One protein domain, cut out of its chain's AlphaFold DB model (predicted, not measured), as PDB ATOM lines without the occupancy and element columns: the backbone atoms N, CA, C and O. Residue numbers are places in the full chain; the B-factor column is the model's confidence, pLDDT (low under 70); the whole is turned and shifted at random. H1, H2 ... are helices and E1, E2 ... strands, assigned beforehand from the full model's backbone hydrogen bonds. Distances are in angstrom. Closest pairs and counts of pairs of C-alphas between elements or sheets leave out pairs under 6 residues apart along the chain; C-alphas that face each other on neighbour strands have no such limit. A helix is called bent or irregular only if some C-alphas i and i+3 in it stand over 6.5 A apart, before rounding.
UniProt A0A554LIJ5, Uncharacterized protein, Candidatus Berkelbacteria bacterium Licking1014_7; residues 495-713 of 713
ATOM      1  N   GLU A 495     139.841 187.845 147.891       95.81
ATOM      2  CA  GLU A 495     138.694 187.954 146.986       95.81
ATOM      3  C   GLU A 495     139.130 187.894 145.522       95.81
ATOM      4  O   GLU A 495     138.441 187.291 144.700       95.81
ATOM      5  N   LYS A 496     140.288 188.481 145.186       97.06
ATOM      6  CA  LYS A 496     140.802 188.424 143.814       97.06
ATOM      7  C   LYS A 496     141.277 187.025 143.440       97.06
ATOM      8  O   LYS A 496     141.072 186.587 142.307       97.06
ATOM      9  N   LEU A 497     141.906 186.326 144.383       97.06
ATOM     10  CA  LEU A 497     142.275 184.930 144.195       97.06
ATOM     11  C   LEU A 497     141.025 184.049 144.043       97.06
ATOM     12  O   LEU A 497     140.953 183.244 143.116       97.06
ATOM     13  N   ASP A 498     140.021 184.244 144.893       96.69
ATOM     14  CA  ASP A 498     138.757 183.514 144.848       96.69
ATOM     15  C   ASP A 498     137.985 183.778 143.553       96.69
ATOM     16  O   ASP A 498     137.404 182.850 142.998       96.69
ATOM     17  N   GLU A 499     138.004 185.003 143.019       97.75
ATOM     18  CA  GLU A 499     137.421 185.333 141.712       97.75
ATOM     19  C   GLU A 499     138.017 184.453 140.601       97.75
ATOM     20  O   GLU A 499     137.277 183.876 139.798       97.75
ATOM     21  N   ILE A 500     139.346 184.295 140.589       97.94
ATOM     22  CA  ILE A 500     140.043 183.416 139.642       97.94
ATOM     23  C   ILE A 500     139.646 181.963 139.899       97.94
ATOM     24  O   ILE A 500     139.173 181.284 138.992       97.94
ATOM     25  N   LEU A 501     139.779 181.483 141.136       96.56
ATOM     26  CA  LEU A 501     139.537 180.080 141.472       96.56
ATOM     27  C   LEU A 501     138.067 179.662 141.299       96.56
ATOM     28  O   LEU A 501     137.780 178.482 141.088       96.56
ATOM     29  N   ASN A 502     137.114 180.586 141.406       96.69
ATOM     30  CA  ASN A 502     135.686 180.309 141.242       96.69
ATOM     31  C   ASN A 502     135.218 180.359 139.785       96.69
ATOM     32  O   ASN A 502     134.128 179.866 139.498       96.69
ATOM     33  N   ASN A 503     136.026 180.874 138.857       97.50
ATOM     34  CA  ASN A 503     135.734 180.801 137.428       97.50
ATOM     35  C   ASN A 503     135.988 179.375 136.904       97.50
ATOM     36  O   ASN A 503     137.139 179.012 136.746       97.50
ATOM     37  N   PRO A 504     134.993 178.568 136.500       94.88
ATOM     38  CA  PRO A 504     135.222 177.175 136.081       94.88
ATOM     39  C   PRO A 504     136.234 176.981 134.933       94.88
ATOM     40  O   PRO A 504     136.722 175.866 134.723       94.88
ATOM     41  N   GLN A 505     136.529 178.051 134.186       96.44
ATOM     42  CA  GLN A 505     137.444 178.084 133.048       96.44
ATOM     43  C   GLN A 505     138.818 178.699 133.360       96.44
ATOM     44  O   GLN A 505     139.599 178.875 132.427       96.44
ATOM     45  N   TYR A 506     139.137 179.024 134.621       97.94
ATOM     46  CA  TYR A 506     140.451 179.585 134.963       97.94
ATOM     47  C   TYR A 506     141.575 178.643 134.525       97.94
ATOM     48  O   TYR A 506     141.412 177.421 134.594       97.94
ATOM     49  N   THR A 507     142.712 179.179 134.084       98.12
ATOM     50  CA  THR A 507     143.911 178.444 133.642       98.12
ATOM     51  C   THR A 507     145.051 178.541 134.674       98.12
ATOM     52  O   THR A 507     144.986 179.380 135.574       98.12
ATOM     53  N   PRO A 508     146.115 177.711 134.599       98.38
ATOM     54  CA  PRO A 508     147.309 177.933 135.421       98.38
ATOM     55  C   PRO A 508     147.927 179.318 135.215       98.38
ATOM     56  O   PRO A 508     148.450 179.911 136.156       98.38
ATOM     57  N   GLU A 509     147.861 179.846 133.989       98.50
ATOM     58  CA  GLU A 509     148.336 181.187 133.669       98.50
ATOM     59  C   GLU A 509     147.589 182.263 134.455       98.50
ATOM     60  O   GLU A 509     148.230 183.228 134.848       98.50
ATOM     61  N   ASP A 510     146.292 182.106 134.738       98.38
ATOM     62  CA  ASP A 510     145.539 183.087 135.530       98.38
ATOM     63  C   ASP A 510     146.086 183.198 136.961       98.38
ATOM     64  O   ASP A 510     146.334 184.305 137.444       98.38
ATOM     65  N   ILE A 511     146.368 182.058 137.607       98.25
ATOM     66  CA  ILE A 511     147.011 182.018 138.932       98.25
ATOM     67  C   ILE A 511     148.413 182.631 138.859       98.25
ATOM     68  O   ILE A 511     148.768 183.480 139.677       98.25
ATOM     69  N   LEU A 512     149.228 182.225 137.880       98.12
ATOM     70  CA  LEU A 512     150.591 182.743 137.768       98.12
ATOM     71  C   LEU A 512     150.621 184.229 137.433       98.12
ATOM     72  O   LEU A 512     151.501 184.924 137.918       98.12
ATOM     73  N   ASN A 513     149.686 184.738 136.635       98.06
ATOM     74  CA  ASN A 513     149.601 186.160 136.321       98.06
ATOM     75  C   ASN A 513     149.243 186.982 137.564       98.06
ATOM     76  O   ASN A 513     149.784 188.076 137.717       98.06
ATOM     77  N   LEU A 514     148.406 186.436 138.456       97.69
ATOM     78  CA  LEU A 514     148.121 187.037 139.757       97.69
ATOM     79  C   LEU A 514     149.395 187.137 140.604       97.69
ATOM     80  O   LEU A 514     149.772 188.230 140.998       97.69
ATOM     81  N   PHE A 515     150.120 186.036 140.819       97.38
ATOM     82  CA  PHE A 515     151.363 186.085 141.602       97.38
ATOM     83  C   PHE A 515     152.474 186.896 140.914       97.38
ATOM     84  O   PHE A 515     153.283 187.549 141.569       97.38
ATOM     85  N   ASN A 516     152.523 186.893 139.584       95.56
ATOM     86  CA  ASN A 516     153.527 187.614 138.812       95.56
ATOM     87  C   ASN A 516     153.382 189.141 138.916       95.56
ATOM     88  O   ASN A 516     154.341 189.829 138.577       95.56
ATOM     89  N   SER A 517     152.256 189.693 139.391       94.62
ATOM     90  CA  SER A 517     152.186 191.132 139.693       94.62
ATOM     91  C   SER A 517     153.151 191.528 140.810       94.62
ATOM     92  O   SER A 517     153.752 192.596 140.735       94.62
ATOM     93  N   ASP A 518     153.346 190.639 141.787       95.50
ATOM     94  CA  ASP A 518     154.160 190.893 142.982       95.50
ATOM     95  C   ASP A 518     155.550 190.256 142.894       95.50
ATOM     96  O   ASP A 518     156.511 190.749 143.476       95.50
ATOM     97  N   PHE A 519     155.673 189.168 142.132       96.44
ATOM     98  CA  PHE A 519     156.894 188.366 142.039       96.44
ATOM     99  C   PHE A 519     157.502 188.354 140.632       96.44
ATOM    100  O   PHE A 519     158.208 187.411 140.276       96.44
ATOM    101  N   LYS A 520     157.238 189.381 139.811       96.88
ATOM    102  CA  LYS A 520     157.664 189.444 138.401       96.88
ATOM    103  C   LYS A 520     159.141 189.105 138.197       96.88
ATOM    104  O   LYS A 520     159.477 188.284 137.344       96.88
ATOM    105  N   ASP A 521     160.023 189.729 138.971       96.44
ATOM    106  CA  ASP A 521     161.470 189.552 138.815       96.44
ATOM    107  C   ASP A 521     161.916 188.143 139.226       96.44
ATOM    108  O   ASP A 521     162.758 187.529 138.568       96.44
ATOM    109  N   ILE A 522     161.287 187.582 140.261       96.81
ATOM    110  CA  ILE A 522     161.548 186.218 140.731       96.81
ATOM    111  C   ILE A 522     161.060 185.200 139.692       96.81
ATOM    112  O   ILE A 522     161.806 184.293 139.325       96.81
ATOM    113  N   PHE A 523     159.857 185.373 139.144       98.00
ATOM    114  CA  PHE A 523     159.301 184.484 138.121       98.00
ATOM    115  C   PHE A 523     160.087 184.506 136.808       98.00
ATOM    116  O   PHE A 523     160.247 183.462 136.174       98.00
ATOM    117  N   ASN A 524     160.622 185.661 136.412       97.88
ATOM    118  CA  ASN A 524     161.448 185.779 135.208       97.88
ATOM    119  C   ASN A 524     162.898 185.310 135.415       97.88
ATOM    120  O   ASN A 524     163.646 185.183 134.446       97.88
ATOM    121  N   SER A 525     163.309 185.044 136.656       97.56
ATOM    122  CA  SER A 525     164.661 184.577 136.954       97.56
ATOM    123  C   SER A 525     164.854 183.116 136.553       97.56
ATOM    124  O   SER A 525     163.939 182.295 136.629       97.56
ATOM    125  N   SER A 526     166.079 182.768 136.155       95.69
ATOM    126  CA  SER A 526     166.448 181.380 135.873       95.69
ATOM    127  C   SER A 526     166.416 180.527 137.143       95.69
ATOM    128  O   SER A 526     166.914 180.942 138.191       95.69
ATOM    129  N   ILE A 527     165.924 179.291 137.030       93.88
ATOM    130  CA  ILE A 527     165.986 178.292 138.113       93.88
ATOM    131  C   ILE A 527     167.284 177.470 138.115       93.88
ATOM    132  O   ILE A 527     167.394 176.482 138.843       93.88
ATOM    133  N   GLY A 528     168.289 177.869 137.324       91.44
ATOM    134  CA  GLY A 528     169.637 177.287 137.373       91.44
ATOM    135  C   GLY A 528     169.710 175.820 136.943       91.44
ATOM    136  O   GLY A 528     170.617 175.099 137.370       91.44
ATOM    137  N   VAL A 529     168.746 175.386 136.130       91.56
ATOM    138  CA  VAL A 529     168.705 174.070 135.485       91.56
ATOM    139  C   VAL A 529     169.289 174.170 134.074       91.56
ATOM    140  O   VAL A 529     169.244 175.233 133.450       91.56
ATOM    141  N   TRP A 530     169.864 173.082 133.566       93.62
ATOM    142  CA  TRP A 530     170.545 173.083 132.265       93.62
ATOM    143  C   TRP A 530     169.567 173.279 131.098       93.62
ATOM    144  O   TRP A 530     169.951 173.743 130.022       93.62
ATOM    145  N   GLU A 531     168.290 172.970 131.315       93.12
ATOM    146  CA  GLU A 531     167.214 173.201 130.367       93.12
ATOM    147  C   GLU A 531     166.999 174.697 130.094       93.12
ATOM    148  O   GLU A 531     166.511 175.045 129.018       93.12
ATOM    149  N   GLY A 532     167.447 175.579 130.994       94.88
ATOM    150  CA  GLY A 532     167.433 177.028 130.797       94.88
ATOM    151  C   GLY A 532     166.090 177.694 131.091       94.88
ATOM    152  O   GLY A 532     165.891 178.828 130.673       94.88
ATOM    153  N   TYR A 533     165.187 177.017 131.804       96.75
ATOM    154  CA  TYR A 533     163.889 177.579 132.166       96.75
ATOM    155  C   TYR A 533     164.011 178.742 133.157       96.75
ATOM    156  O   TYR A 533     164.823 178.726 134.095       96.75
ATOM    157  N   SER A 534     163.148 179.733 132.968       97.62
ATOM    158  CA  SER A 534     162.723 180.648 134.024       97.62
ATOM    159  C   SER A 534     161.857 179.918 135.054       97.62
ATOM    160  O   SER A 534     161.278 178.861 134.777       97.62
ATOM    161  N   LEU A 535     161.731 180.492 136.251       97.94
ATOM    162  CA  LEU A 535     160.836 179.961 137.276       97.94
ATOM    163  C   LEU A 535     159.388 179.910 136.777       97.94
ATOM    164  O   LEU A 535     158.688 178.931 137.037       97.94
ATOM    165  N   ARG A 536     158.945 180.927 136.030       98.25
ATOM    166  CA  ARG A 536     157.593 180.987 135.467       98.25
ATOM    167  C   ARG A 536     157.322 179.844 134.498       98.25
ATOM    168  O   ARG A 536     156.260 179.237 134.577       98.25
ATOM    169  N   GLU A 537     158.254 179.562 133.589       98.25
ATOM    170  CA  GLU A 537     158.118 178.471 132.615       98.25
ATOM    171  C   GLU A 537     158.039 177.115 133.313       98.25
ATOM    172  O   GLU A 537     157.107 176.358 133.048       98.25
ATOM    173  N   HIS A 538     158.960 176.839 134.247       98.25
ATOM    174  CA  HIS A 538     158.944 175.607 135.044       98.25
ATOM    175  C   HIS A 538     157.625 175.447 135.796       98.25
ATOM    176  O   HIS A 538     156.908 174.471 135.596       98.25
ATOM    177  N   THR A 539     157.251 176.451 136.587       98.44
ATOM    178  CA  THR A 539     156.033 176.416 137.406       98.44
ATOM    179  C   THR A 539     154.782 176.221 136.547       98.44
ATOM    180  O   THR A 539     153.896 175.443 136.900       98.44
ATOM    181  N   LEU A 540     154.721 176.862 135.376       98.62
ATOM    182  CA  LEU A 540     153.613 176.685 134.443       98.62
ATOM    183  C   LEU A 540     153.528 175.249 133.909       98.62
ATOM    184  O   LEU A 540     152.426 174.704 133.823       98.62
ATOM    185  N   MET A 541     154.659 174.630 133.562       98.44
ATOM    186  CA  MET A 541     154.697 173.228 133.133       98.44
ATOM    187  C   MET A 541     154.244 172.287 134.257       98.44
ATOM    188  O   MET A 541     153.412 171.415 134.009       98.44
ATOM    189  N   VAL A 542     154.693 172.513 135.498       98.56
ATOM    190  CA  VAL A 542     154.263 171.743 136.683       98.56
ATOM    191  C   VAL A 542     152.744 171.817 136.870       98.56
ATOM    192  O   VAL A 542     152.064 170.791 136.949       98.56
ATOM    193  N   MET A 543     152.177 173.026 136.875       98.69
ATOM    194  CA  MET A 543     150.732 173.213 137.051       98.69
ATOM    195  C   MET A 543     149.922 172.634 135.881       98.69
ATOM    196  O   MET A 543     148.836 172.088 136.084       98.69
ATOM    197  N   LYS A 544     150.444 172.704 134.649       98.50
ATOM    198  CA  LYS A 544     149.819 172.066 133.480       98.50
ATOM    199  C   LYS A 544     149.805 170.545 133.599       98.50
ATOM    200  O   LYS A 544     148.758 169.956 133.338       98.50
ATOM    201  N   GLN A 545     150.898 169.925 134.045       98.44
ATOM    202  CA  GLN A 545     150.938 168.481 134.307       98.44
ATOM    203  C   GLN A 545     149.931 168.087 135.390       98.44
ATOM    204  O   GLN A 545     149.163 167.142 135.197       98.44
ATOM    205  N   PHE A 546     149.854 168.856 136.484       98.56
ATOM    206  CA  PHE A 546     148.853 168.627 137.525       98.56
ATOM    207  C   PHE A 546     147.435 168.631 136.955       98.56
ATOM    208  O   PHE A 546     146.684 167.673 137.130       98.56
ATOM    209  N   ARG A 547     147.077 169.649 136.174       97.88
ATOM    210  CA  ARG A 547     145.747 169.706 135.563       97.88
ATOM    211  C   ARG A 547     145.475 168.615 134.552       97.88
ATOM    212  O   ARG A 547     144.360 168.108 134.490       97.88
ATOM    213  N   LYS A 548     146.465 168.288 133.728       98.12
ATOM    214  CA  LYS A 548     146.327 167.287 132.673       98.12
ATOM    215  C   LYS A 548     145.991 165.917 133.258       98.12
ATOM    216  O   LYS A 548     145.153 165.218 132.691       98.12
ATOM    217  N   TYR A 549     146.595 165.571 134.397       98.50
ATOM    218  CA  TYR A 549     146.549 164.216 134.945       98.50
ATOM    219  C   TYR A 549     145.804 164.061 136.273       98.50
ATOM    220  O   TYR A 549     145.421 162.940 136.603       98.50
ATOM    221  N   PHE A 550     145.570 165.132 137.032       97.81
ATOM    222  CA  PHE A 550     145.011 165.053 138.390       97.81
ATOM    223  C   PHE A 550     143.779 165.935 138.626       97.81
ATOM    224  O   PHE A 550     143.071 165.706 139.605       97.81
ATOM    225  N   LYS A 551     143.449 166.869 137.722       96.25
ATOM    226  CA  LYS A 551     142.221 167.677 137.824       96.25
ATOM    227  C   LYS A 551     140.966 166.803 137.872       96.25
ATOM    228  O   LYS A 551     140.793 165.898 137.052       96.25
ATOM    229  N   GLY A 552     140.077 167.106 138.812       95.88
ATOM    230  CA  GLY A 552     138.815 166.407 139.046       95.88
ATOM    231  C   GLY A 552     138.959 165.038 139.712       95.88
ATOM    232  O   GLY A 552     137.950 164.359 139.904       95.88
ATOM    233  N   LYS A 553     140.178 164.612 140.064       96.50
ATOM    234  CA  LYS A 553     140.408 163.375 140.818       96.50
ATOM    235  C   LYS A 553     140.393 163.680 142.320       96.50
ATOM    236  O   LYS A 553     140.875 164.736 142.726       96.50
ATOM    237  N   PRO A 554     139.860 162.776 143.160       96.88
ATOM    238  CA  PRO A 554     139.943 162.940 144.605       96.88
ATOM    239  C   PRO A 554     141.411 162.934 145.036       96.88
ATOM    240  O   PRO A 554     142.184 162.067 144.625       96.88
ATOM    241  N   LEU A 555     141.785 163.907 145.862       97.81
ATOM    242  CA  LEU A 555     143.123 163.997 146.429       97.81
ATOM    243  C   LEU A 555     143.155 163.373 147.832       97.81
ATOM    244  O   LEU A 555     142.145 163.418 148.544       97.81
ATOM    245  N   PRO A 556     144.298 162.803 148.253       97.31
ATOM    246  CA  PRO A 556     144.438 162.237 149.592       97.31
ATOM    247  C   PRO A 556     144.199 163.286 150.685       97.31
ATOM    248  O   PRO A 556     144.342 164.489 150.453       97.31
ATOM    249  N   ALA A 557     143.818 162.827 151.881       94.88
ATOM    250  CA  ALA A 557     143.433 163.680 153.013       94.88
ATOM    251  C   ALA A 557     142.313 164.704 152.709       94.88
ATOM    252  O   ALA A 557     142.170 165.691 153.429       94.88
ATOM    253  N   ASN A 558     141.512 164.481 151.656       95.56
ATOM    254  CA  ASN A 558     140.447 165.385 151.200       95.56
ATOM    255  C   ASN A 558     140.926 166.825 150.943       95.56
ATOM    256  O   ASN A 558     140.177 167.784 151.139       95.56
ATOM    257  N   ILE A 559     142.181 166.993 150.521       95.81
ATOM    258  CA  ILE A 559     142.699 168.317 150.181       95.81
ATOM    259  C   ILE A 559     142.015 168.815 148.912       95.81
ATOM    260  O   ILE A 559     141.870 168.093 147.927       95.81
ATOM    261  N   GLU A 560     141.608 170.078 148.923       96.56
ATOM    262  CA  GLU A 560     140.991 170.696 147.758       96.56
ATOM    263  C   GLU A 560     142.017 170.899 146.636       96.56
ATOM    264  O   GLU A 560     143.104 171.437 146.857       96.56
ATOM    265  N   GLU A 561     141.632 170.545 145.410       96.81
ATOM    266  CA  GLU A 561     142.452 170.700 144.201       96.81
ATOM    267  C   GLU A 561     143.043 172.109 144.071       96.81
ATOM    268  O   GLU A 561     144.248 172.270 143.879       96.81
ATOM    269  N   LYS A 562     142.205 173.132 144.275       97.31
ATOM    270  CA  LYS A 562     142.590 174.548 144.216       97.31
ATOM    271  C   LYS A 562     143.763 174.869 145.145       97.31
ATOM    272  O   LYS A 562     144.656 175.616 144.767       97.31
ATOM    273  N   LYS A 563     143.796 174.281 146.345       96.62
ATOM    274  CA  LYS A 563     144.865 174.515 147.328       96.62
ATOM    275  C   LYS A 563     146.188 173.924 146.854       96.62
ATOM    276  O   LYS A 563     147.216 174.579 147.000       96.62
ATOM    277  N   ILE A 564     146.167 172.738 146.238       97.81
ATOM    278  CA  ILE A 564     147.369 172.152 145.626       97.81
ATOM    279  C   ILE A 564     147.870 173.020 144.473       97.81
ATOM    280  O   ILE A 564     149.070 173.251 144.391       97.81
ATOM    281  N   GLU A 565     146.995 173.570 143.630       98.12
ATOM    282  CA  GLU A 565     147.436 174.465 142.551       98.12
ATOM    283  C   GLU A 565     148.167 175.709 143.072       98.12
ATOM    284  O   GLU A 565     149.172 176.109 142.486       98.12
ATOM    285  N   ILE A 566     147.724 176.287 144.194       98.44
ATOM    286  CA  ILE A 566     148.421 177.413 144.838       98.44
ATOM    287  C   ILE A 566     149.771 176.988 145.420       98.44
ATOM    288  O   ILE A 566     150.757 177.705 145.261       98.44
ATOM    289  N   ILE A 567     149.847 175.810 146.043       98.12
ATOM    290  CA  ILE A 567     151.117 175.261 146.539       98.12
ATOM    291  C   ILE A 567     152.092 175.055 145.374       98.12
ATOM    292  O   ILE A 567     153.241 175.482 145.456       98.12
ATOM    293  N   LEU A 568     151.628 174.476 144.264       98.62
ATOM    294  CA  LEU A 568     152.431 174.283 143.056       98.62
ATOM    295  C   LEU A 568     152.850 175.616 142.426       98.62
ATOM    296  O   LEU A 568     153.976 175.720 141.961       98.62
ATOM    297  N   ALA A 569     152.013 176.654 142.456       98.50
ATOM    298  CA  ALA A 569     152.383 177.981 141.958       98.50
ATOM    299  C   ALA A 569     153.552 178.621 142.737       98.50
ATOM    300  O   ALA A 569     154.257 179.476 142.202       98.50
ATOM    301  N   LEU A 570     153.767 178.202 143.989       98.31
ATOM    302  CA  LEU A 570     154.776 178.761 144.891       98.31
ATOM    303  C   LEU A 570     155.931 177.795 145.207       98.31
ATOM    304  O   LEU A 570     156.877 178.200 145.877       98.31
ATOM    305  N   HIS A 571     155.884 176.543 144.742       98.38
ATOM    306  CA  HIS A 571     156.742 175.460 145.249       98.38
ATOM    307  C   HIS A 571     158.257 175.700 145.125       98.38
ATOM    308  O   HIS A 571     159.016 175.173 145.928       98.38
ATOM    309  N   ASP A 572     158.688 176.496 144.144       97.88
ATOM    310  CA  ASP A 572     160.098 176.808 143.873       97.88
ATOM    311  C   ASP A 572     160.388 178.325 143.976       97.88
ATOM    312  O   ASP A 572     161.443 178.801 143.544       97.88
ATOM    313  N   ILE A 573     159.476 179.117 144.562       98.00
ATOM    314  CA  ILE A 573     159.535 180.595 144.558       98.00
ATOM    315  C   ILE A 573     160.804 181.169 145.211       98.00
ATOM    316  O   ILE A 573     161.273 182.238 144.826       98.00
ATOM    317  N   GLY A 574     161.421 180.456 146.160       97.06
ATOM    318  CA  GLY A 574     162.672 180.872 146.809       97.06
ATOM    319  C   GLY A 574     163.952 180.448 146.080       97.06
ATOM    320  O   GLY A 574     165.048 180.897 146.433       97.06
ATOM    321  N   LYS A 575     163.854 179.595 145.057       96.50
ATOM    322  CA  LYS A 575     165.008 179.016 144.355       96.50
ATOM    323  C   LYS A 575     165.863 180.054 143.617       96.50
ATOM    324  O   LYS A 575     167.088 179.969 143.751       96.50
ATOM    325  N   PRO A 576     165.300 181.063 142.916       97.06
ATOM    326  CA  PRO A 576     166.110 182.114 142.297       97.06
ATOM    327  C   PRO A 576     167.028 182.845 143.285       97.06
ATOM    328  O   PRO A 576     168.203 183.050 142.987       97.06
ATOM    329  N   ARG A 577     166.535 183.147 144.496       95.69
ATOM    330  CA  ARG A 577     167.328 183.792 145.557       95.69
ATOM    331  C   ARG A 577     168.481 182.906 146.034       95.69
ATOM    332  O   ARG A 577     169.616 183.360 146.167       95.69
ATOM    333  N   ALA A 578     168.222 181.613 146.231       95.94
ATOM    334  CA  ALA A 578     169.267 180.651 146.586       95.94
ATOM    335  C   ALA A 578     170.370 180.570 145.511       95.94
ATOM    336  O   ALA A 578     171.552 180.423 145.829       95.94
ATOM    337  N   ILE A 579     169.999 180.698 144.233       94.88
ATOM    338  CA  ILE A 579     170.938 180.699 143.106       94.88
ATOM    339  C   ILE A 579     171.743 181.996 143.045       94.88
ATOM    340  O   ILE A 579     172.965 181.922 142.891       94.88
ATOM    341  N   SER A 580     171.108 183.163 143.199       95.00
ATOM    342  CA  SER A 580     171.813 184.454 143.188       95.00
ATOM    343  C   SER A 580     172.852 184.545 144.305       95.00
ATOM    344  O   SER A 580     173.933 185.096 144.108       95.00
ATOM    345  N   GLU A 581     172.569 183.926 145.451       96.44
ATOM    346  CA  GLU A 581     173.490 183.829 146.587       96.44
ATOM    347  C   GLU A 581     174.500 182.671 146.474       96.44
ATOM    348  O   GLU A 581     175.311 182.464 147.377       96.44
ATOM    349  N   LYS A 582     174.466 181.894 145.382       96.12
ATOM    350  CA  LYS A 582     175.296 180.694 145.166       96.12
ATOM    351  C   LYS A 582     175.177 179.656 146.293       96.12
ATOM    352  O   LYS A 582     176.093 178.864 146.506       96.12
ATOM    353  N   ASN A 583     174.040 179.618 146.985       94.94
ATOM    354  CA  ASN A 583     173.768 178.700 148.084       94.94
ATOM    355  C   ASN A 583     172.469 177.924 147.839       94.94
ATOM    356  O   ASN A 583     171.423 178.207 148.422       94.94
ATOM    357  N   LYS A 584     172.554 176.895 146.987       92.19
ATOM    358  CA  LYS A 584     171.413 176.037 146.621       92.19
ATOM    359  C   LYS A 584     170.747 175.362 147.827       92.19
ATOM    360  O   LYS A 584     169.560 175.060 147.764       92.19
ATOM    361  N   ASN A 585     171.475 175.175 148.930       92.75
ATOM    362  CA  ASN A 585     170.951 174.542 150.142       92.75
ATOM    363  C   ASN A 585     169.915 175.419 150.868       92.75
ATOM    364  O   ASN A 585     169.118 174.896 151.641       92.75
ATOM    365  N   LYS A 586     169.881 176.729 150.586       94.81
ATOM    366  CA  LYS A 586     168.888 177.660 151.140       94.81
ATOM    367  C   LYS A 586     167.580 177.742 150.354       94.81
ATOM    368  O   LYS A 586     166.682 178.474 150.757       94.81
ATOM    369  N   ALA A 587     167.435 177.002 149.251       93.94
ATOM    370  CA  ALA A 587     166.219 177.058 148.434       93.94
ATOM    371  C   ALA A 587     164.955 176.744 149.253       93.94
ATOM    372  O   ALA A 587     163.959 177.454 149.132       93.94
ATOM    373  N   TYR A 588     165.024 175.743 150.137       94.75
ATOM    374  CA  TYR A 588     163.920 175.403 151.034       94.75
ATOM    375  C   TYR A 588     163.619 176.511 152.052       94.75
ATOM    376  O   TYR A 588     162.455 176.855 152.240       94.75
ATOM    377  N   GLU A 589     164.651 177.083 152.682       95.31
ATOM    378  CA  GLU A 589     164.507 178.165 153.667       95.31
ATOM    379  C   GLU A 589     163.780 179.364 153.050       95.31
ATOM    380  O   GLU A 589     162.780 179.834 153.593       95.31
ATOM    381  N   TYR A 590     164.223 179.799 151.866       95.94
ATOM    382  CA  TYR A 590     163.604 180.921 151.165       95.94
ATOM    383  C   TYR A 590     162.196 180.608 150.680       95.94
ATOM    384  O   TYR A 590     161.299 181.428 150.851       95.94
ATOM    385  N   THR A 591     161.974 179.425 150.114       96.81
ATOM    386  CA  THR A 591     160.641 179.042 149.633       96.81
ATOM    387  C   THR A 591     159.654 178.955 150.796       96.81
ATOM    388  O   THR A 591     158.552 179.482 150.694       96.81
ATOM    389  N   SER A 592     160.060 178.374 151.926       96.00
ATOM    390  CA  SER A 592     159.201 178.246 153.109       96.00
ATOM    391  C   SER A 592     158.839 179.599 153.716       96.00
ATOM    392  O   SER A 592     157.668 179.820 154.013       96.00
ATOM    393  N   ASP A 593     159.803 180.521 153.847       95.44
ATOM    394  CA  ASP A 593     159.539 181.880 154.352       95.44
ATOM    395  C   ASP A 593     158.569 182.641 153.430       95.44
ATOM    396  O   ASP A 593     157.647 183.301 153.914       95.44
ATOM    397  N   ILE A 594     158.711 182.494 152.103       96.25
ATOM    398  CA  ILE A 594     157.791 183.097 151.130       96.25
ATOM    399  C   ILE A 594     156.394 182.479 151.234       96.25
ATOM    400  O   ILE A 594     155.415 183.215 151.370       96.25
ATOM    401  N   ILE A 595     156.289 181.149 151.208       97.00
ATOM    402  CA  ILE A 595     155.009 180.434 151.293       97.00
ATOM    403  C   ILE A 595     154.272 180.785 152.582       97.00
ATOM    404  O   ILE A 595     153.089 181.107 152.524       97.00
ATOM    405  N   GLU A 596     154.943 180.768 153.734       96.12
ATOM    406  CA  GLU A 596     154.304 181.063 155.017       96.12
ATOM    407  C   GLU A 596     153.694 182.469 155.026       96.12
ATOM    408  O   GLU A 596     152.532 182.635 155.403       96.12
ATOM    409  N   LYS A 597     154.430 183.473 154.540       94.25
ATOM    410  CA  LYS A 597     153.949 184.861 154.463       94.25
ATOM    411  C   LYS A 597     152.801 185.025 153.468       94.25
ATOM    412  O   LYS A 597     151.799 185.660 153.796       94.25
ATOM    413  N   VAL A 598     152.944 184.462 152.269       96.38
ATOM    414  CA  VAL A 598     151.946 184.569 151.196       96.38
ATOM    415  C   VAL A 598     150.657 183.858 151.591       96.38
ATOM    416  O   VAL A 598     149.596 184.471 151.585       96.38
ATOM    417  N   LEU A 599     150.736 182.595 152.006       96.50
ATOM    418  CA  LEU A 599     149.556 181.808 152.350       96.50
ATOM    419  C   LEU A 599     148.846 182.338 153.603       96.50
ATOM    420  O   LEU A 599     147.616 182.337 153.635       96.50
ATOM    421  N   SER A 600     149.582 182.866 154.591       94.88
ATOM    422  CA  SER A 600     148.962 183.537 155.748       94.88
ATOM    423  C   SER A 600     148.133 184.751 155.323       94.88
ATOM    424  O   SER A 600     147.033 184.955 155.832       94.88
ATOM    425  N   LYS A 601     148.631 185.549 154.368       93.38
ATOM    426  CA  LYS A 601     147.888 186.691 153.812       93.38
ATOM    427  C   LYS A 601     146.676 186.264 152.993       93.38
ATOM    428  O   LYS A 601     145.684 186.979 152.983       93.38
ATOM    429  N   LEU A 602     146.744 185.091 152.371       93.94
ATOM    430  CA  LEU A 602     145.638 184.479 151.636       93.94
ATOM    431  C   LEU A 602     144.668 183.696 152.537       93.94
ATOM    432  O   LEU A 602     143.889 182.887 152.040       93.94
ATOM    433  N   ALA A 603     144.726 183.916 153.855       93.75
ATOM    434  CA  ALA A 603     143.862 183.288 154.853       93.75
ATOM    435  C   ALA A 603     143.877 181.745 154.834       93.75
ATOM    436  O   ALA A 603     142.901 181.099 155.223       93.75
ATOM    437  N   PHE A 604     144.988 181.127 154.417       95.19
ATOM    438  CA  PHE A 604     145.172 179.688 154.595       95.19
ATOM    439  C   PHE A 604     145.313 179.384 156.091       95.19
ATOM    440  O   PHE A 604     146.014 180.089 156.818       95.19
ATOM    441  N   SER A 605     144.675 178.306 156.547       95.38
ATOM    442  CA  SER A 605     144.839 177.828 157.922       95.38
ATOM    443  C   SER A 605     146.281 177.408 158.203       95.38
ATOM    444  O   SER A 605     147.060 177.094 157.292       95.38
ATOM    445  N   ARG A 606     146.640 177.356 159.489       95.38
ATOM    446  CA  ARG A 606     147.982 176.947 159.906       95.38
ATOM    447  C   ARG A 606     148.310 175.539 159.417       95.38
ATOM    448  O   ARG A 606     149.423 175.312 158.950       95.38
ATOM    449  N   GLU A 607     147.348 174.630 159.470       95.88
ATOM    450  CA  GLU A 607     147.463 173.243 159.022       95.88
ATOM    451  C   GLU A 607     147.790 173.184 157.527       95.88
ATOM    452  O   GLU A 607     148.693 172.459 157.113       95.88
ATOM    453  N   GLN A 608     147.123 174.008 156.714       96.62
ATOM    454  CA  GLN A 608     147.409 174.096 155.282       96.62
ATOM    455  C   GLN A 608     148.808 174.649 155.005       96.62
ATOM    456  O   GLN A 608     149.496 174.136 154.126       96.62
ATOM    457  N   ILE A 609     149.248 175.675 155.735       97.62
ATOM    458  CA  ILE A 609     150.595 176.248 155.578       97.62
ATOM    459  C   ILE A 609     151.658 175.214 155.959       97.62
ATOM    460  O   ILE A 609     152.620 174.994 155.220       97.62
ATOM    461  N   VAL A 610     151.460 174.533 157.085       97.31
ATOM    462  CA  VAL A 610     152.364 173.493 157.581       97.31
ATOM    463  C   VAL A 610     152.426 172.313 156.605       97.31
ATOM    464  O   VAL A 610     153.519 171.867 156.262       97.31
ATOM    465  N   LEU A 611     151.293 171.876 156.053       97.69
ATOM    466  CA  LEU A 611     151.265 170.904 154.958       97.69
ATOM    467  C   LEU A 611     152.042 171.391 153.730       97.69
ATOM    468  O   LEU A 611     152.842 170.643 153.173       97.69
ATOM    469  N   SER A 612     151.801 172.633 153.306       97.75
ATOM    470  CA  SER A 612     152.415 173.211 152.106       97.75
ATOM    471  C   SER A 612     153.934 173.196 152.229       97.75
ATOM    472  O   SER A 612     154.621 172.678 151.355       97.75
ATOM    473  N   THR A 613     154.447 173.690 153.360       97.44
ATOM    474  CA  THR A 613     155.882 173.685 153.677       97.44
ATOM    475  C   THR A 613     156.448 172.271 153.814       97.44
ATOM    476  O   THR A 613     157.556 172.016 153.352       97.44
ATOM    477  N   ALA A 614     155.690 171.322 154.372       97.69
ATOM    478  CA  ALA A 614     156.118 169.931 154.467       97.69
ATOM    479  C   ALA A 614     156.246 169.268 153.088       97.69
ATOM    480  O   ALA A 614     157.231 168.572 152.862       97.69
ATOM    481  N   LEU A 615     155.306 169.497 152.162       97.56
ATOM    482  CA  LEU A 615     155.345 168.927 150.807       97.56
ATOM    483  C   LEU A 615     156.560 169.403 150.005       97.56
ATOM    484  O   LEU A 615     157.172 168.602 149.304       97.56
ATOM    485  N   ILE A 616     156.945 170.670 150.154       96.00
ATOM    486  CA  ILE A 616     158.095 171.250 149.443       96.00
ATOM    487  C   ILE A 616     159.441 170.999 150.149       96.00
ATOM    488  O   ILE A 616     160.483 171.459 149.675       96.00
ATOM    489  N   ASN A 617     159.456 170.314 151.303       94.19
ATOM    490  CA  ASN A 617     160.659 170.126 152.123       94.19
ATOM    491  C   ASN A 617     161.619 169.059 151.569       94.19
ATOM    492  O   ASN A 617     161.855 167.982 152.138       94.19
ATOM    493  N   GLY A 618     162.249 169.414 150.456       92.88
ATOM    494  CA  GLY A 618     163.196 168.586 149.731       92.88
ATOM    495  C   GLY A 618     162.528 167.456 148.953       92.88
ATOM    496  O   GLY A 618     161.316 167.395 148.811       92.88
ATOM    497  N   ASP A 619     163.359 166.549 148.444       96.75
ATOM    498  CA  ASP A 619     162.946 165.554 147.452       96.75
ATOM    499  C   ASP A 619     163.376 164.137 147.882       96.75
ATOM    500  O   ASP A 619     164.340 163.590 147.345       96.75
ATOM    501  N   PRO A 620     162.734 163.534 148.906       98.25
ATOM    502  CA  PRO A 620     163.111 162.196 149.366       98.25
ATOM    503  C   PRO A 620     162.921 161.128 148.276       98.25
ATOM    504  O   PRO A 620     163.720 160.196 148.201       98.25
ATOM    505  N   ILE A 621     161.917 161.281 147.402       98.50
ATOM    506  CA  ILE A 621     161.674 160.354 146.288       98.50
ATOM    507  C   ILE A 621     162.831 160.428 145.290       98.50
ATOM    508  O   ILE A 621     163.466 159.414 145.002       98.50
ATOM    509  N   GLY A 622     163.159 161.615 144.785       97.88
ATOM    510  CA  GLY A 622     164.235 161.771 143.817       97.88
ATOM    511  C   GLY A 622     165.611 161.479 144.408       97.88
ATOM    512  O   GLY A 622     166.444 160.910 143.701       97.88
ATOM    513  N   SER A 623     165.854 161.776 145.690       97.50
ATOM    514  CA  SER A 623     167.064 161.337 146.402       97.50
ATOM    515  C   SER A 623     167.212 159.814 146.372       97.50
ATOM    516  O   SER A 623     168.272 159.316 145.991       97.50
ATOM    517  N   TYR A 624     166.155 159.068 146.699       98.56
ATOM    518  CA  TYR A 624     166.170 157.607 146.635       98.56
ATOM    519  C   TYR A 624     166.342 157.087 145.198       98.56
ATOM    520  O   TYR A 624     167.196 156.236 144.937       98.56
ATOM    521  N   LEU A 625     165.622 157.652 144.223       98.06
ATOM    522  CA  LEU A 625     165.743 157.244 142.818       98.06
ATOM    523  C   LEU A 625     167.152 157.477 142.245       98.06
ATOM    524  O   LEU A 625     167.600 156.695 141.400       98.06
ATOM    525  N   LYS A 626     167.875 158.488 142.749       97.50
ATOM    526  CA  LYS A 626     169.285 158.790 142.432       97.50
ATOM    527  C   LYS A 626     170.297 157.892 143.168       97.50
ATOM    528  O   LYS A 626     171.496 158.110 143.027       97.50
ATOM    529  N   GLY A 627     169.840 156.880 143.908       97.75
ATOM    530  CA  GLY A 627     170.693 155.927 144.629       97.75
ATOM    531  C   GLY A 627     170.865 156.227 146.119       97.75
ATOM    532  O   GLY A 627     171.753 155.656 146.746       97.75
ATOM    533  N   GLY A 628     170.046 157.117 146.687       97.81
ATOM    534  CA  GLY A 628     170.000 157.359 148.128       97.81
ATOM    535  C   GLY A 628     169.501 156.150 148.928       97.81
ATOM    536  O   GLY A 628     168.972 155.183 148.379       97.81
ATOM    537  N   ASN A 629     169.653 156.209 150.251       98.31
ATOM    538  CA  ASN A 629     169.223 155.140 151.148       98.31
ATOM    539  C   ASN A 629     167.684 155.103 151.281       98.31
ATOM    540  O   ASN A 629     167.043 156.124 151.553       98.31
ATOM    541  N   ILE A 630     167.094 153.915 151.103       98.44
ATOM    542  CA  ILE A 630     165.637 153.713 151.153       98.44
ATOM    543  C   ILE A 630     165.052 154.005 152.538       98.44
ATOM    544  O   ILE A 630     164.063 154.725 152.650       98.44
ATOM    545  N   THR A 631     165.700 153.518 153.598       98.31
ATOM    546  CA  THR A 631     165.259 153.686 154.985       98.31
ATOM    547  C   THR A 631     165.350 155.148 155.418       98.31
ATOM    548  O   THR A 631     164.446 155.645 156.085       98.31
ATOM    549  N   GLU A 632     166.402 155.875 155.030       98.31
ATOM    550  CA  GLU A 632     166.510 157.318 155.299       98.31
ATOM    551  C   GLU A 632     165.409 158.110 154.587       98.31
ATOM    552  O   GLU A 632     164.788 158.988 155.189       98.31
ATOM    553  N   SER A 633     165.124 157.763 153.332       98.44
ATOM    554  CA  SER A 633     164.070 158.408 152.543       98.44
ATOM    555  C   SER A 633     162.686 158.130 153.135       98.44
ATOM    556  O   SER A 633     161.910 159.066 153.328       98.44
ATOM    557  N   ALA A 634     162.408 156.883 153.527       98.62
ATOM    558  CA  ALA A 634     161.173 156.493 154.206       98.62
ATOM    559  C   ALA A 634     160.997 157.230 155.545       98.62
ATOM    560  O   ALA A 634     159.952 157.835 155.787       98.62
ATOM    561  N   LYS A 635     162.042 157.276 156.386       98.25
ATOM    562  CA  LYS A 635     162.033 158.046 157.645       98.25
ATOM    563  C   LYS A 635     161.770 159.528 157.404       98.25
ATOM    564  O   LYS A 635     161.002 160.137 158.147       98.25
ATOM    565  N   LYS A 636     162.383 160.114 156.371       98.25
ATOM    566  CA  LYS A 636     162.155 161.518 156.017       98.25
ATOM    567  C   LYS A 636     160.691 161.761 155.643       98.25
ATOM    568  O   LYS A 636     160.105 162.705 156.164       98.25
ATOM    569  N   ILE A 637     160.089 160.893 154.830       98.56
ATOM    570  CA  ILE A 637     158.672 160.989 154.436       98.56
ATOM    571  C   ILE A 637     157.747 160.882 155.653       98.56
ATOM    572  O   ILE A 637     156.846 161.703 155.808       98.56
ATOM    573  N   ILE A 638     158.001 159.933 156.559       98.44
ATOM    574  CA  ILE A 638     157.221 159.771 157.798       98.44
ATOM    575  C   ILE A 638     157.342 161.015 158.687       98.44
ATOM    576  O   ILE A 638     156.346 161.495 159.226       98.44
ATOM    577  N   ASN A 639     158.543 161.583 158.811       98.00
ATOM    578  CA  ASN A 639     158.752 162.813 159.575       98.00
ATOM    579  C   ASN A 639     158.051 164.021 158.940       98.00
ATOM    580  O   ASN A 639     157.472 164.829 159.667       98.00
ATOM    581  N   MET A 640     158.063 164.143 157.609       98.06
ATOM    582  CA  MET A 640     157.302 165.171 156.888       98.06
ATOM    583  C   MET A 640     155.795 165.010 157.140       98.06
ATOM    584  O   MET A 640     155.144 165.980 157.525       98.06
ATOM    585  N   ALA A 641     155.265 163.786 157.050       98.12
ATOM    586  CA  ALA A 641     153.865 163.487 157.356       98.12
ATOM    587  C   ALA A 641     153.493 163.870 158.795       98.12
ATOM    588  O   ALA A 641     152.556 164.638 159.013       98.12
ATOM    589  N   LYS A 642     154.294 163.434 159.775       97.56
ATOM    590  CA  LYS A 642     154.101 163.761 161.193       97.56
ATOM    591  C   LYS A 642     154.115 165.268 161.438       97.56
ATOM    592  O   LYS A 642     153.279 165.773 162.179       97.56
ATOM    593  N   SER A 643     155.042 165.979 160.798       96.31
ATOM    594  CA  SER A 643     155.158 167.438 160.918       96.31
ATOM    595  C   SER A 643     153.965 168.151 160.284       96.31
ATOM    596  O   SER A 643     153.572 169.207 160.763       96.31
ATOM    597  N   SER A 644     153.372 167.560 159.241       97.12
ATOM    598  CA  SER A 644     152.183 168.082 158.563       97.12
ATOM    599  C   SER A 644     150.864 167.840 159.304       97.12
ATOM    600  O   SER A 644     149.849 168.434 158.952       97.12
ATOM    601  N   GLY A 645     150.854 166.948 160.301       96.75
ATOM    602  CA  GLY A 645     149.624 166.481 160.948       96.75
ATOM    603  C   GLY A 645     148.768 165.550 160.077       96.75
ATOM    604  O   GLY A 645     147.649 165.222 160.465       96.75
ATOM    605  N   ILE A 646     149.272 165.108 158.919       97.56
ATOM    606  CA  ILE A 646     148.577 164.191 158.005       97.56
ATOM    607  C   ILE A 646     149.032 162.752 158.249       97.56
ATOM    608  O   ILE A 646     150.198 162.488 158.552       97.56
ATOM    609  N   GLN A 647     148.110 161.799 158.080       97.56
ATOM    610  CA  GLN A 647     148.448 160.378 158.098       97.56
ATOM    611  C   GLN A 647     149.506 160.066 157.035       97.56
ATOM    612  O   GLN A 647     149.386 160.465 155.878       97.56
ATOM    613  N   ALA A 648     150.534 159.306 157.404       97.88
ATOM    614  CA  ALA A 648     151.670 159.045 156.521       97.88
ATOM    615  C   ALA A 648     151.284 158.389 155.185       97.88
ATOM    616  O   ALA A 648     151.891 158.716 154.169       97.88
ATOM    617  N   LYS A 649     150.228 157.564 155.150       98.00
ATOM    618  CA  LYS A 649     149.682 157.007 153.903       98.00
ATOM    619  C   LYS A 649     149.143 158.087 152.956       98.00
ATOM    620  O   LYS A 649     149.483 158.086 151.776       98.00
ATOM    621  N   ASP A 650     148.338 159.016 153.467       98.38
ATOM    622  CA  ASP A 650     147.786 160.113 152.664       98.38
ATOM    623  C   ASP A 650     148.887 161.089 152.236       98.38
ATOM    624  O   ASP A 650     148.952 161.496 151.075       98.38
ATOM    625  N   PHE A 651     149.809 161.411 153.149       98.56
ATOM    626  CA  PHE A 651     150.962 162.257 152.848       98.56
ATOM    627  C   PHE A 651     151.852 161.638 151.764       98.56
ATOM    628  O   PHE A 651     152.268 162.333 150.841       98.56
ATOM    629  N   TRP A 652     152.110 160.329 151.828       98.56
ATOM    630  CA  TRP A 652     152.857 159.603 150.802       98.56
ATOM    631  C   TRP A 652     152.194 159.715 149.426       98.56
ATOM    632  O   TRP A 652     152.867 160.003 148.436       98.56
ATOM    633  N   GLN A 653     150.873 159.545 149.349       98.50
ATOM    634  CA  GLN A 653     150.143 159.687 148.090       98.50
ATOM    635  C   GLN A 653     150.200 161.122 147.543       98.50
ATOM    636  O   GLN A 653     150.419 161.302 146.345       98.50
ATOM    637  N   LEU A 654     150.074 162.138 148.402       98.44
ATOM    638  CA  LEU A 654     150.225 163.544 148.003       98.44
ATOM    639  C   LEU A 654     151.634 163.838 147.502       98.44
ATOM    640  O   LEU A 654     151.794 164.484 146.469       98.44
ATOM    641  N   LEU A 655     152.649 163.327 148.196       98.62
ATOM    642  CA  LEU A 655     154.043 163.498 147.813       98.62
ATOM    643  C   LEU A 655     154.351 162.803 146.481       98.62
ATOM    644  O   LEU A 655     155.093 163.357 145.675       98.62
ATOM    645  N   LYS A 656     153.745 161.638 146.204       98.56
ATOM    646  CA  LYS A 656     153.817 160.993 144.882       98.56
ATOM    647  C   LYS A 656     153.227 161.888 143.794       98.56
ATOM    648  O   LYS A 656     153.876 162.075 142.771       98.56
ATOM    649  N   ILE A 657     152.038 162.457 144.009       98.62
ATOM    650  CA  ILE A 657     151.410 163.379 143.042       98.62
ATOM    651  C   ILE A 657     152.310 164.596 142.817       98.62
ATOM    652  O   ILE A 657     152.615 164.912 141.671       98.62
ATOM    653  N   TYR A 658     152.778 165.229 143.897       98.62
ATOM    654  CA  TYR A 658     153.698 166.366 143.852       98.62
ATOM    655  C   TYR A 658     154.965 166.038 143.048       98.62
ATOM    656  O   TYR A 658     155.319 166.766 142.125       98.62
ATOM    657  N   TYR A 659     155.605 164.899 143.332       98.62
ATOM    658  CA  TYR A 659     156.799 164.460 142.615       98.62
ATOM    659  C   TYR A 659     156.524 164.184 141.134       98.62
ATOM    660  O   TYR A 659     157.306 164.600 140.281       98.62
ATOM    661  N   LEU A 660     155.420 163.496 140.815       98.62
ATOM    662  CA  LEU A 660     155.030 163.205 139.435       98.62
ATOM    663  C   LEU A 660     154.872 164.501 138.634       98.62
ATOM    664  O   LEU A 660     155.375 164.574 137.520       98.62
ATOM    665  N   VAL A 661     154.229 165.531 139.186       98.44
ATOM    666  CA  VAL A 661     154.009 166.784 138.445       98.44
ATOM    667  C   VAL A 661     155.259 167.658 138.363       98.44
ATOM    668  O   VAL A 661     155.506 168.237 137.306       98.44
ATOM    669  N   ASP A 662     156.063 167.726 139.429       98.25
ATOM    670  CA  ASP A 662     157.290 168.530 139.456       98.25
ATOM    671  C   ASP A 662     158.381 167.914 138.575       98.25
ATOM    672  O   ASP A 662     158.823 168.513 137.600       98.25
ATOM    673  N   ALA A 663     158.759 166.659 138.822       97.62
ATOM    674  CA  ALA A 663     159.757 165.991 137.991       97.62
ATOM    675  C   ALA A 663     159.221 165.697 136.571       97.62
ATOM    676  O   ALA A 663     159.984 165.685 135.604       97.62
ATOM    677  N   GLY A 664     157.906 165.521 136.423       97.69
ATOM    678  CA  GLY A 664     157.231 165.369 135.135       97.69
ATOM    679  C   GLY A 664     157.297 166.589 134.226       97.69
ATOM    680  O   GLY A 664     157.159 166.434 133.012       97.69
ATOM    681  N   SER A 665     157.520 167.786 134.772       97.38
ATOM    682  CA  SER A 665     157.625 169.015 133.976       97.38
ATOM    683  C   SER A 665     158.876 169.044 133.084       97.38
ATOM    684  O   SER A 665     158.917 169.768 132.093       97.38
ATOM    685  N   TYR A 666     159.870 168.199 133.379       96.81
ATOM    686  CA  TYR A 666     161.113 168.037 132.616       96.81
ATOM    687  C   TYR A 666     161.019 166.933 131.545       96.81
ATOM    688  O   TYR A 666     161.998 166.234 131.261       96.81
ATOM    689  N   THR A 667     159.830 166.721 130.984       97.69
ATOM    690  CA  THR A 667     159.579 165.733 129.923       97.69
ATOM    691  C   THR A 667     159.061 166.410 128.661       97.69
ATOM    692  O   THR A 667     158.513 167.515 128.725       97.69
ATOM    693  N   GLU A 668     159.186 165.743 127.512       97.56
ATOM    694  CA  GLU A 668     158.574 166.215 126.260       97.56
ATOM    695  C   GLU A 668     157.049 166.348 126.404       97.56
ATOM    696  O   GLU A 668     156.450 167.258 125.833       97.56
ATOM    697  N   ASP A 669     156.428 165.497 127.229       97.88
ATOM    698  CA  ASP A 669     154.986 165.507 127.493       97.88
ATOM    699  C   ASP A 669     154.476 166.824 128.104       97.88
ATOM    700  O   ASP A 669     153.365 167.275 127.803       97.88
ATOM    701  N   ALA A 670     155.303 167.459 128.935       97.12
ATOM    702  CA  ALA A 670     155.014 168.757 129.537       97.12
ATOM    703  C   ALA A 670     155.306 169.942 128.592       97.12
ATOM    704  O   ALA A 670     155.086 171.096 128.962       97.12
ATOM    705  N   GLY A 671     155.810 169.675 127.379       95.19
ATOM    706  CA  GLY A 671     156.378 170.681 126.477       95.19
ATOM    707  C   GLY A 671     157.825 171.056 126.817       95.19
ATOM    708  O   GLY A 671     158.347 172.039 126.286       95.19
ATOM    709  N   GLY A 672     158.464 170.296 127.709       92.25
ATOM    710  CA  GLY A 672     159.845 170.482 128.126       92.25
ATOM    711  C   GLY A 672     160.861 169.803 127.200       92.25
ATOM    712  O   GLY A 672     160.540 169.219 126.166       92.25
ATOM    713  N   LYS A 673     162.137 169.886 127.579       92.88
ATOM    714  CA  LYS A 673     163.246 169.162 126.950       92.88
ATOM    715  C   LYS A 673     163.250 167.725 127.465       92.88
ATOM    716  O   LYS A 673     162.916 167.490 128.621       92.88
ATOM    717  N   LYS A 674     163.705 166.791 126.625       93.69
ATOM    718  CA  LYS A 674     163.754 165.352 126.914       93.69
ATOM    719  C   LYS A 674     164.771 164.983 128.009       93.69
ATOM    720  O   LYS A 674     165.859 164.487 127.708       93.69
ATOM    721  N   SER A 675     164.467 165.293 129.265       93.38
ATOM    722  CA  SER A 675     165.386 165.166 130.403       93.38
ATOM    723  C   SER A 675     165.030 163.955 131.264       93.38
ATOM    724  O   SER A 675     165.875 163.089 131.521       93.38
ATOM    725  N   LEU A 676     163.758 163.850 131.663       96.62
ATOM    726  CA  LEU A 676     163.283 162.860 132.635       96.62
ATOM    727  C   LEU A 676     162.246 161.874 132.078       96.62
ATOM    728  O   LEU A 676     161.711 161.080 132.844       96.62
ATOM    729  N   ASP A 677     162.004 161.838 130.767       97.81
ATOM    730  CA  ASP A 677     160.963 161.014 130.121       97.81
ATOM    731  C   ASP A 677     161.044 159.534 130.508       97.81
ATOM    732  O   ASP A 677     160.035 158.881 130.745       97.81
ATOM    733  N   ARG A 678     162.265 159.012 130.675       97.75
ATOM    734  CA  ARG A 678     162.517 157.626 131.104       97.75
ATOM    735  C   ARG A 678     161.988 157.282 132.503       97.75
ATOM    736  O   ARG A 678     162.066 156.117 132.893       97.75
ATOM    737  N   LEU A 679     161.580 158.272 133.297       98.06
ATOM    738  CA  LEU A 679     161.060 158.070 134.647       98.06
ATOM    739  C   LEU A 679     159.543 157.884 134.679       98.06
ATOM    740  O   LEU A 679     159.025 157.427 135.699       98.06
ATOM    741  N   PHE A 680     158.841 158.192 133.587       98.38
ATOM    742  CA  PHE A 680     157.386 158.288 133.575       98.38
ATOM    743  C   PHE A 680     156.751 157.448 132.470       98.38
ATOM    744  O   PHE A 680     157.372 157.114 131.461       98.38
ATOM    745  N   SER A 681     155.487 157.106 132.685       98.31
ATOM    746  CA  SER A 681     154.587 156.541 131.693       98.31
ATOM    747  C   SER A 681     153.358 157.438 131.617       98.31
ATOM    748  O   SER A 681     152.738 157.742 132.640       98.31
ATOM    749  N   PHE A 682     153.046 157.894 130.407       98.19
ATOM    750  CA  PHE A 682     151.923 158.778 130.136       98.19
ATOM    751  C   PHE A 682     150.891 158.036 129.296       98.19
ATOM    752  O   PHE A 682     151.224 157.493 128.244       98.19
ATOM    753  N   ASP A 683     149.644 158.054 129.748       97.94
ATOM    754  CA  ASP A 683     148.495 157.592 128.981       97.94
ATOM    755  C   ASP A 683     147.550 158.781 128.783       97.94
ATOM    756  O   ASP A 683     146.890 159.266 129.710       97.94
ATOM    757  N   HIS A 684     147.543 159.298 127.556       97.19
ATOM    758  CA  HIS A 684     146.752 160.468 127.184       97.19
ATOM    759  C   HIS A 684     145.263 160.151 127.036       97.19
ATOM    760  O   HIS A 684     144.445 161.049 127.246       97.19
ATOM    761  N   ASP A 685     144.915 158.900 126.733       97.38
ATOM    762  CA  ASP A 685     143.529 158.477 126.543       97.38
ATOM    763  C   ASP A 685     142.824 158.390 127.898       97.38
ATOM    764  O   ASP A 685     141.745 158.959 128.088       97.38
ATOM    765  N   SER A 686     143.471 157.758 128.884       97.12
ATOM    766  CA  SER A 686     142.949 157.685 130.256       97.12
ATOM    767  C   SER A 686     143.278 158.914 131.112       97.12
ATOM    768  O   SER A 686     142.793 159.028 132.244       97.12
ATOM    769  N   LYS A 687     144.086 159.849 130.590       97.25
ATOM    770  CA  LYS A 687     144.638 160.999 131.331       97.25
ATOM    771  C   LYS A 687     145.271 160.547 132.643       97.25
ATOM    772  O   LYS A 687     144.968 161.065 133.728       97.25
ATOM    773  N   THR A 688     146.145 159.555 132.554       97.69
ATOM    774  CA  THR A 688     146.922 159.070 133.693       97.69
ATOM    775  C   THR A 688     148.408 159.290 133.473       97.69
ATOM    776  O   THR A 688     148.931 159.251 132.360       97.69
ATOM    777  N   MET A 689     149.075 159.581 134.582       98.25
ATOM    778  CA  MET A 689     150.514 159.712 134.669       98.25
ATOM    779  C   MET A 689     150.977 158.781 135.779       98.25
ATOM    780  O   MET A 689     150.452 158.832 136.893       98.25
ATOM    781  N   ALA A 690     151.946 157.936 135.462       98.38
ATOM    782  CA  ALA A 690     152.525 156.973 136.380       98.38
ATOM    783  C   ALA A 690     154.051 156.971 136.263       98.38
ATOM    784  O   ALA A 690     154.635 157.569 135.355       98.38
ATOM    785  N   PHE A 691     154.710 156.277 137.185       98.56
ATOM    786  CA  PHE A 691     156.124 155.965 137.046       98.56
ATOM    787  C   PHE A 691     156.332 154.958 135.910       98.56
ATOM    788  O   PHE A 691     155.504 154.077 135.679       98.56
ATOM    789  N   ALA A 692     157.453 155.067 135.198       98.31
ATOM    790  CA  ALA A 692     157.858 154.024 134.261       98.31
ATOM    791  C   ALA A 692     158.064 152.693 135.017       98.31
ATOM    792  O   ALA A 692     158.487 152.737 136.175       98.31
ATOM    793  N   PRO A 693     157.849 151.514 134.400       98.19
ATOM    794  CA  PRO A 693     157.836 150.230 135.116       98.19
ATOM    795  C   PRO A 693     159.061 149.980 136.011       98.19
ATOM    796  O   PRO A 693     158.935 149.551 137.153       98.19
ATOM    797  N   GLN A 694     160.260 150.316 135.532       97.62
ATOM    798  CA  GLN A 694     161.507 150.186 136.292       97.62
ATOM    799  C   GLN A 694     161.616 151.147 137.488       97.62
ATOM    800  O   GLN A 694     162.323 150.857 138.452       97.62
ATOM    801  N   VAL A 695     160.958 152.306 137.417       98.38
ATOM    802  CA  VAL A 695     160.893 153.280 138.513       98.38
ATOM    803  C   VAL A 695     159.814 152.869 139.506       98.38
ATOM    804  O   VAL A 695     160.047 152.947 140.707       98.38
ATOM    805  N   ASP A 696     158.685 152.355 139.019       98.44
ATOM    806  CA  ASP A 696     157.574 151.900 139.853       98.44
ATOM    807  C   ASP A 696     157.995 150.786 140.825       98.44
ATOM    808  O   ASP A 696     157.622 150.814 141.993       98.44
ATOM    809  N   ILE A 697     158.882 149.872 140.404       98.44
ATOM    810  CA  ILE A 697     159.483 148.863 141.300       98.44
ATOM    811  C   ILE A 697     160.140 149.528 142.519       98.44
ATOM    812  O   ILE A 697     159.852 149.147 143.651       98.44
ATOM    813  N   LYS A 698     160.969 150.555 142.300       98.44
ATOM    814  CA  LYS A 698     161.624 151.296 143.388       98.44
ATOM    815  C   LYS A 698     160.603 152.028 144.257       98.44
ATOM    816  O   LYS A 698     160.684 151.989 145.477       98.44
ATOM    817  N   ILE A 699     159.621 152.685 143.647       98.56
ATOM    818  CA  ILE A 699     158.569 153.391 144.390       98.56
ATOM    819  C   ILE A 699     157.785 152.424 145.290       98.56
ATOM    820  O   ILE A 699     157.534 152.748 146.450       98.56
ATOM    821  N   ASN A 700     157.489 151.216 144.808       98.50
ATOM    822  CA  ASN A 700     156.840 150.165 145.590       98.50
ATOM    823  C   ASN A 700     157.735 149.626 146.719       98.50
ATOM    824  O   ASN A 700     157.234 149.296 147.792       98.50
ATOM    825  N   GLU A 701     159.052 149.529 146.513       98.56
ATOM    826  CA  GLU A 701     159.998 149.217 147.596       98.56
ATOM    827  C   GLU A 701     159.976 150.302 148.679       98.56
ATOM    828  O   GLU A 701     159.929 149.980 149.868       98.56
ATOM    829  N   LEU A 702     159.973 151.578 148.280       98.62
ATOM    830  CA  LEU A 702     159.925 152.707 149.210       98.62
ATOM    831  C   LEU A 702     158.610 152.729 150.001       98.62
ATOM    832  O   LEU A 702     158.637 152.930 151.212       98.62
ATOM    833  N   GLU A 703     157.479 152.457 149.347       98.62
ATOM    834  CA  GLU A 703     156.167 152.330 149.997       98.62
ATOM    835  C   GLU A 703     156.158 151.201 151.041       98.62
ATOM    836  O   GLU A 703     155.766 151.427 152.185       98.62
ATOM    837  N   LYS A 704     156.709 150.025 150.709       98.56
ATOM    838  CA  LYS A 704     156.849 148.909 151.664       98.56
ATOM    839  C   LYS A 704     157.728 149.255 152.863       98.56
ATOM    840  O   LYS A 704     157.437 148.822 153.977       98.56
ATOM    841  N   GLU A 705     158.817 149.995 152.657       98.50
ATOM    842  CA  GLU A 705     159.691 150.413 153.759       98.50
ATOM    843  C   GLU A 705     159.002 151.461 154.653       98.50
ATOM    844  O   GLU A 705     159.162 151.407 155.873       98.50
ATOM    845  N   ILE A 706     158.184 152.358 154.085       98.31
ATOM    846  CA  ILE A 706     157.322 153.267 154.860       98.31
ATOM    847  C   ILE A 706     156.350 152.453 155.726       98.31
ATOM    848  O   ILE A 706     156.332 152.642 156.944       98.31
ATOM    849  N   ASP A 707     155.613 151.507 155.137       98.19
ATOM    850  CA  ASP A 707     154.662 150.644 155.855       98.19
ATOM    851  C   ASP A 707     155.333 149.848 156.980       98.19
ATOM    852  O   ASP A 707     154.825 149.780 158.101       98.19
ATOM    853  N   LYS A 708     156.516 149.292 156.710       98.19
ATOM    854  CA  LYS A 708     157.304 148.553 157.697       98.19
ATOM    855  C   LYS A 708     157.719 149.424 158.881       98.19
ATOM    856  O   LYS A 708     157.636 148.961 160.015       98.19
ATOM    857  N   ILE A 709     158.176 150.658 158.649       98.00
ATOM    858  CA  ILE A 709     158.561 151.566 159.742       98.00
ATOM    859  C   ILE A 709     157.326 151.981 160.547       98.00
ATOM    860  O   ILE A 709     157.391 151.988 161.774       98.00
ATOM    861  N   MET A 710     156.204 152.269 159.878       96.94
ATOM    862  CA  MET A 710     154.945 152.613 160.548       96.94
ATOM    863  C   MET A 710     154.386 151.468 161.396       96.94
ATOM    864  O   MET A 710     153.762 151.726 162.413       96.94
ATOM    865  N   ALA A 711     154.603 150.211 161.002       97.00
ATOM    866  CA  ALA A 711     154.163 149.055 161.781       97.00
ATOM    867  C   ALA A 711     154.974 148.841 163.075       97.00
ATOM    868  O   ALA A 711     154.534 148.108 163.957       97.00
ATOM    869  N   ILE A 712     156.170 149.435 163.171       94.88
ATOM    870  CA  ILE A 712     157.059 149.331 164.340       94.88
ATOM    871  C   ILE A 712     156.811 150.474 165.337       94.88
ATOM    872  O   ILE A 712     157.051 150.293 166.532       94.88
ATOM    873  N   SER A 713     156.386 151.644 164.849       85.00
ATOM    874  CA  SER A 713     156.069 152.831 165.659       85.00
ATOM    875  C   SER A 713     154.688 152.751 166.284       85.00
ATOM    876  O   SER A 713     154.570 153.164 167.459       85.00
TER     877      SER A 713
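This is residues 495 to 713 of the 713 residues of an uncharacterized protein of Candidatus Berkelbacteria bacterium Licking1014_7 (UniProt A0A554LIJ5). This is a rounded globule of helices with H10 running through its middle. On one side of H10 is a bundle of H2, H3 and H4, with H1 beyond it; on the other side are H8 and H9, covered by the long last helix H11, while H7 joins the group through H6 and H9, and a small strand hairpin, E1 and E2, lies near H3, H10 and the first turns of H11. The printed part has 219 residues, with ten named helices, H1 to H10, then strands E1 and E2, antiparallel in a sheet of order E1 - E2, and last H11; the class is mostly helix. The whole is compact, with a radius of gyration of the C-alphas of 16.8 A and spans of 47 by 40 by 38 A.

H1 is residues 495 to 502, from C-alpha 495 at (138.694, 187.954, 146.986). H2, residues 508 to 524, is irregular: C-alphas 518 and 521 are 8.5 A apart, and it has a kink of 111 degrees near residue 518. H3, residues 535 to 550, is 21.8 A long, and H4 is residues 561 to 570. H5 is residues 575 to 580. H6, residues 584 to 601, is 26.8 A long and irregular, with C-alphas 585 and 588 7.1 A apart. H7 is residues 606 to 615 and H8 residues 620 to 625. H9, residues 630 to 644, is 21.0 A long. H10, residues 648 to 664, is 23.0 A long, from C-alpha 648 at (151.670, 159.045, 156.521). E1 is residues 680 to 683 and E2 residues 688 to 691. H11, residues 693 to 712, is 29.2 A long and ends with C-alpha 712 at (157.059, 149.331, 164.340).

H1 touches residues 510 to 514 of H2 at a steep tilt of 45 degrees; the closest C-alphas, of Ile 500 and Asp 510, are 6.9 A apart. H2, H3 and H4 form an up and down bundle, each running against the one before it. H2 and H3 are a helical hairpin at a shallow tilt of 23 degrees, closest at the C-alphas of Phe 523 and Arg 536, 4.7 A. H3 and H4 are another, at 20 degrees, closest at Thr 539 and Ala 569, 6.0 A between C-alphas. H5 touches residues 584 to 591 of H6, with C-alphas of Lys 575 and Ala 587 4.7 A apart. H6 and H7 form a helical hairpin, with C-alphas of Ser 592 and Thr 613 5.7 A apart. H7 touches H9 at a shallow tilt of 16 degrees, opposite ways, through residues 640 to 644 of H9; the C-alphas of Leu 611 and Ser 644 are 4.7 A apart. H8 and H9 are a helical hairpin, with C-alphas of Pro 620 and Ser 633 5.0 A apart. H10 touches H3 at a steep tilt of 58 degrees, with C-alphas of Val 542 and Asp 662 5.2 A apart. H9 touches H11 at a steep tilt of 64 degrees, with C-alphas of Ala 634 and Ile 706 5.1 A apart. E1 and E2 are an antiparallel hairpin, with N 681 and O 690 2.8 A apart and N 690 and O 681 2.9 A apart, within hydrogen-bond range. H1 and H11 are apart. Every O i to N i+4 pair is within hydrogen-bond range in H1, H3, H4, H5, H7, H8, H9 and H10; the counts are 10 of 13 in H2, 12 of 14 in H6 and 14 of 16 in H11.

The C-alphas of Ser 517 and Ile 712, the two farthest apart, are 48.8 A apart. The printed part has no cut and ends at the chain's last residue, 713. The link from H10 to E1, residues 665 to 679, is long. The mean pLDDT of the printed part is 97.0, and no printed residue is under 70.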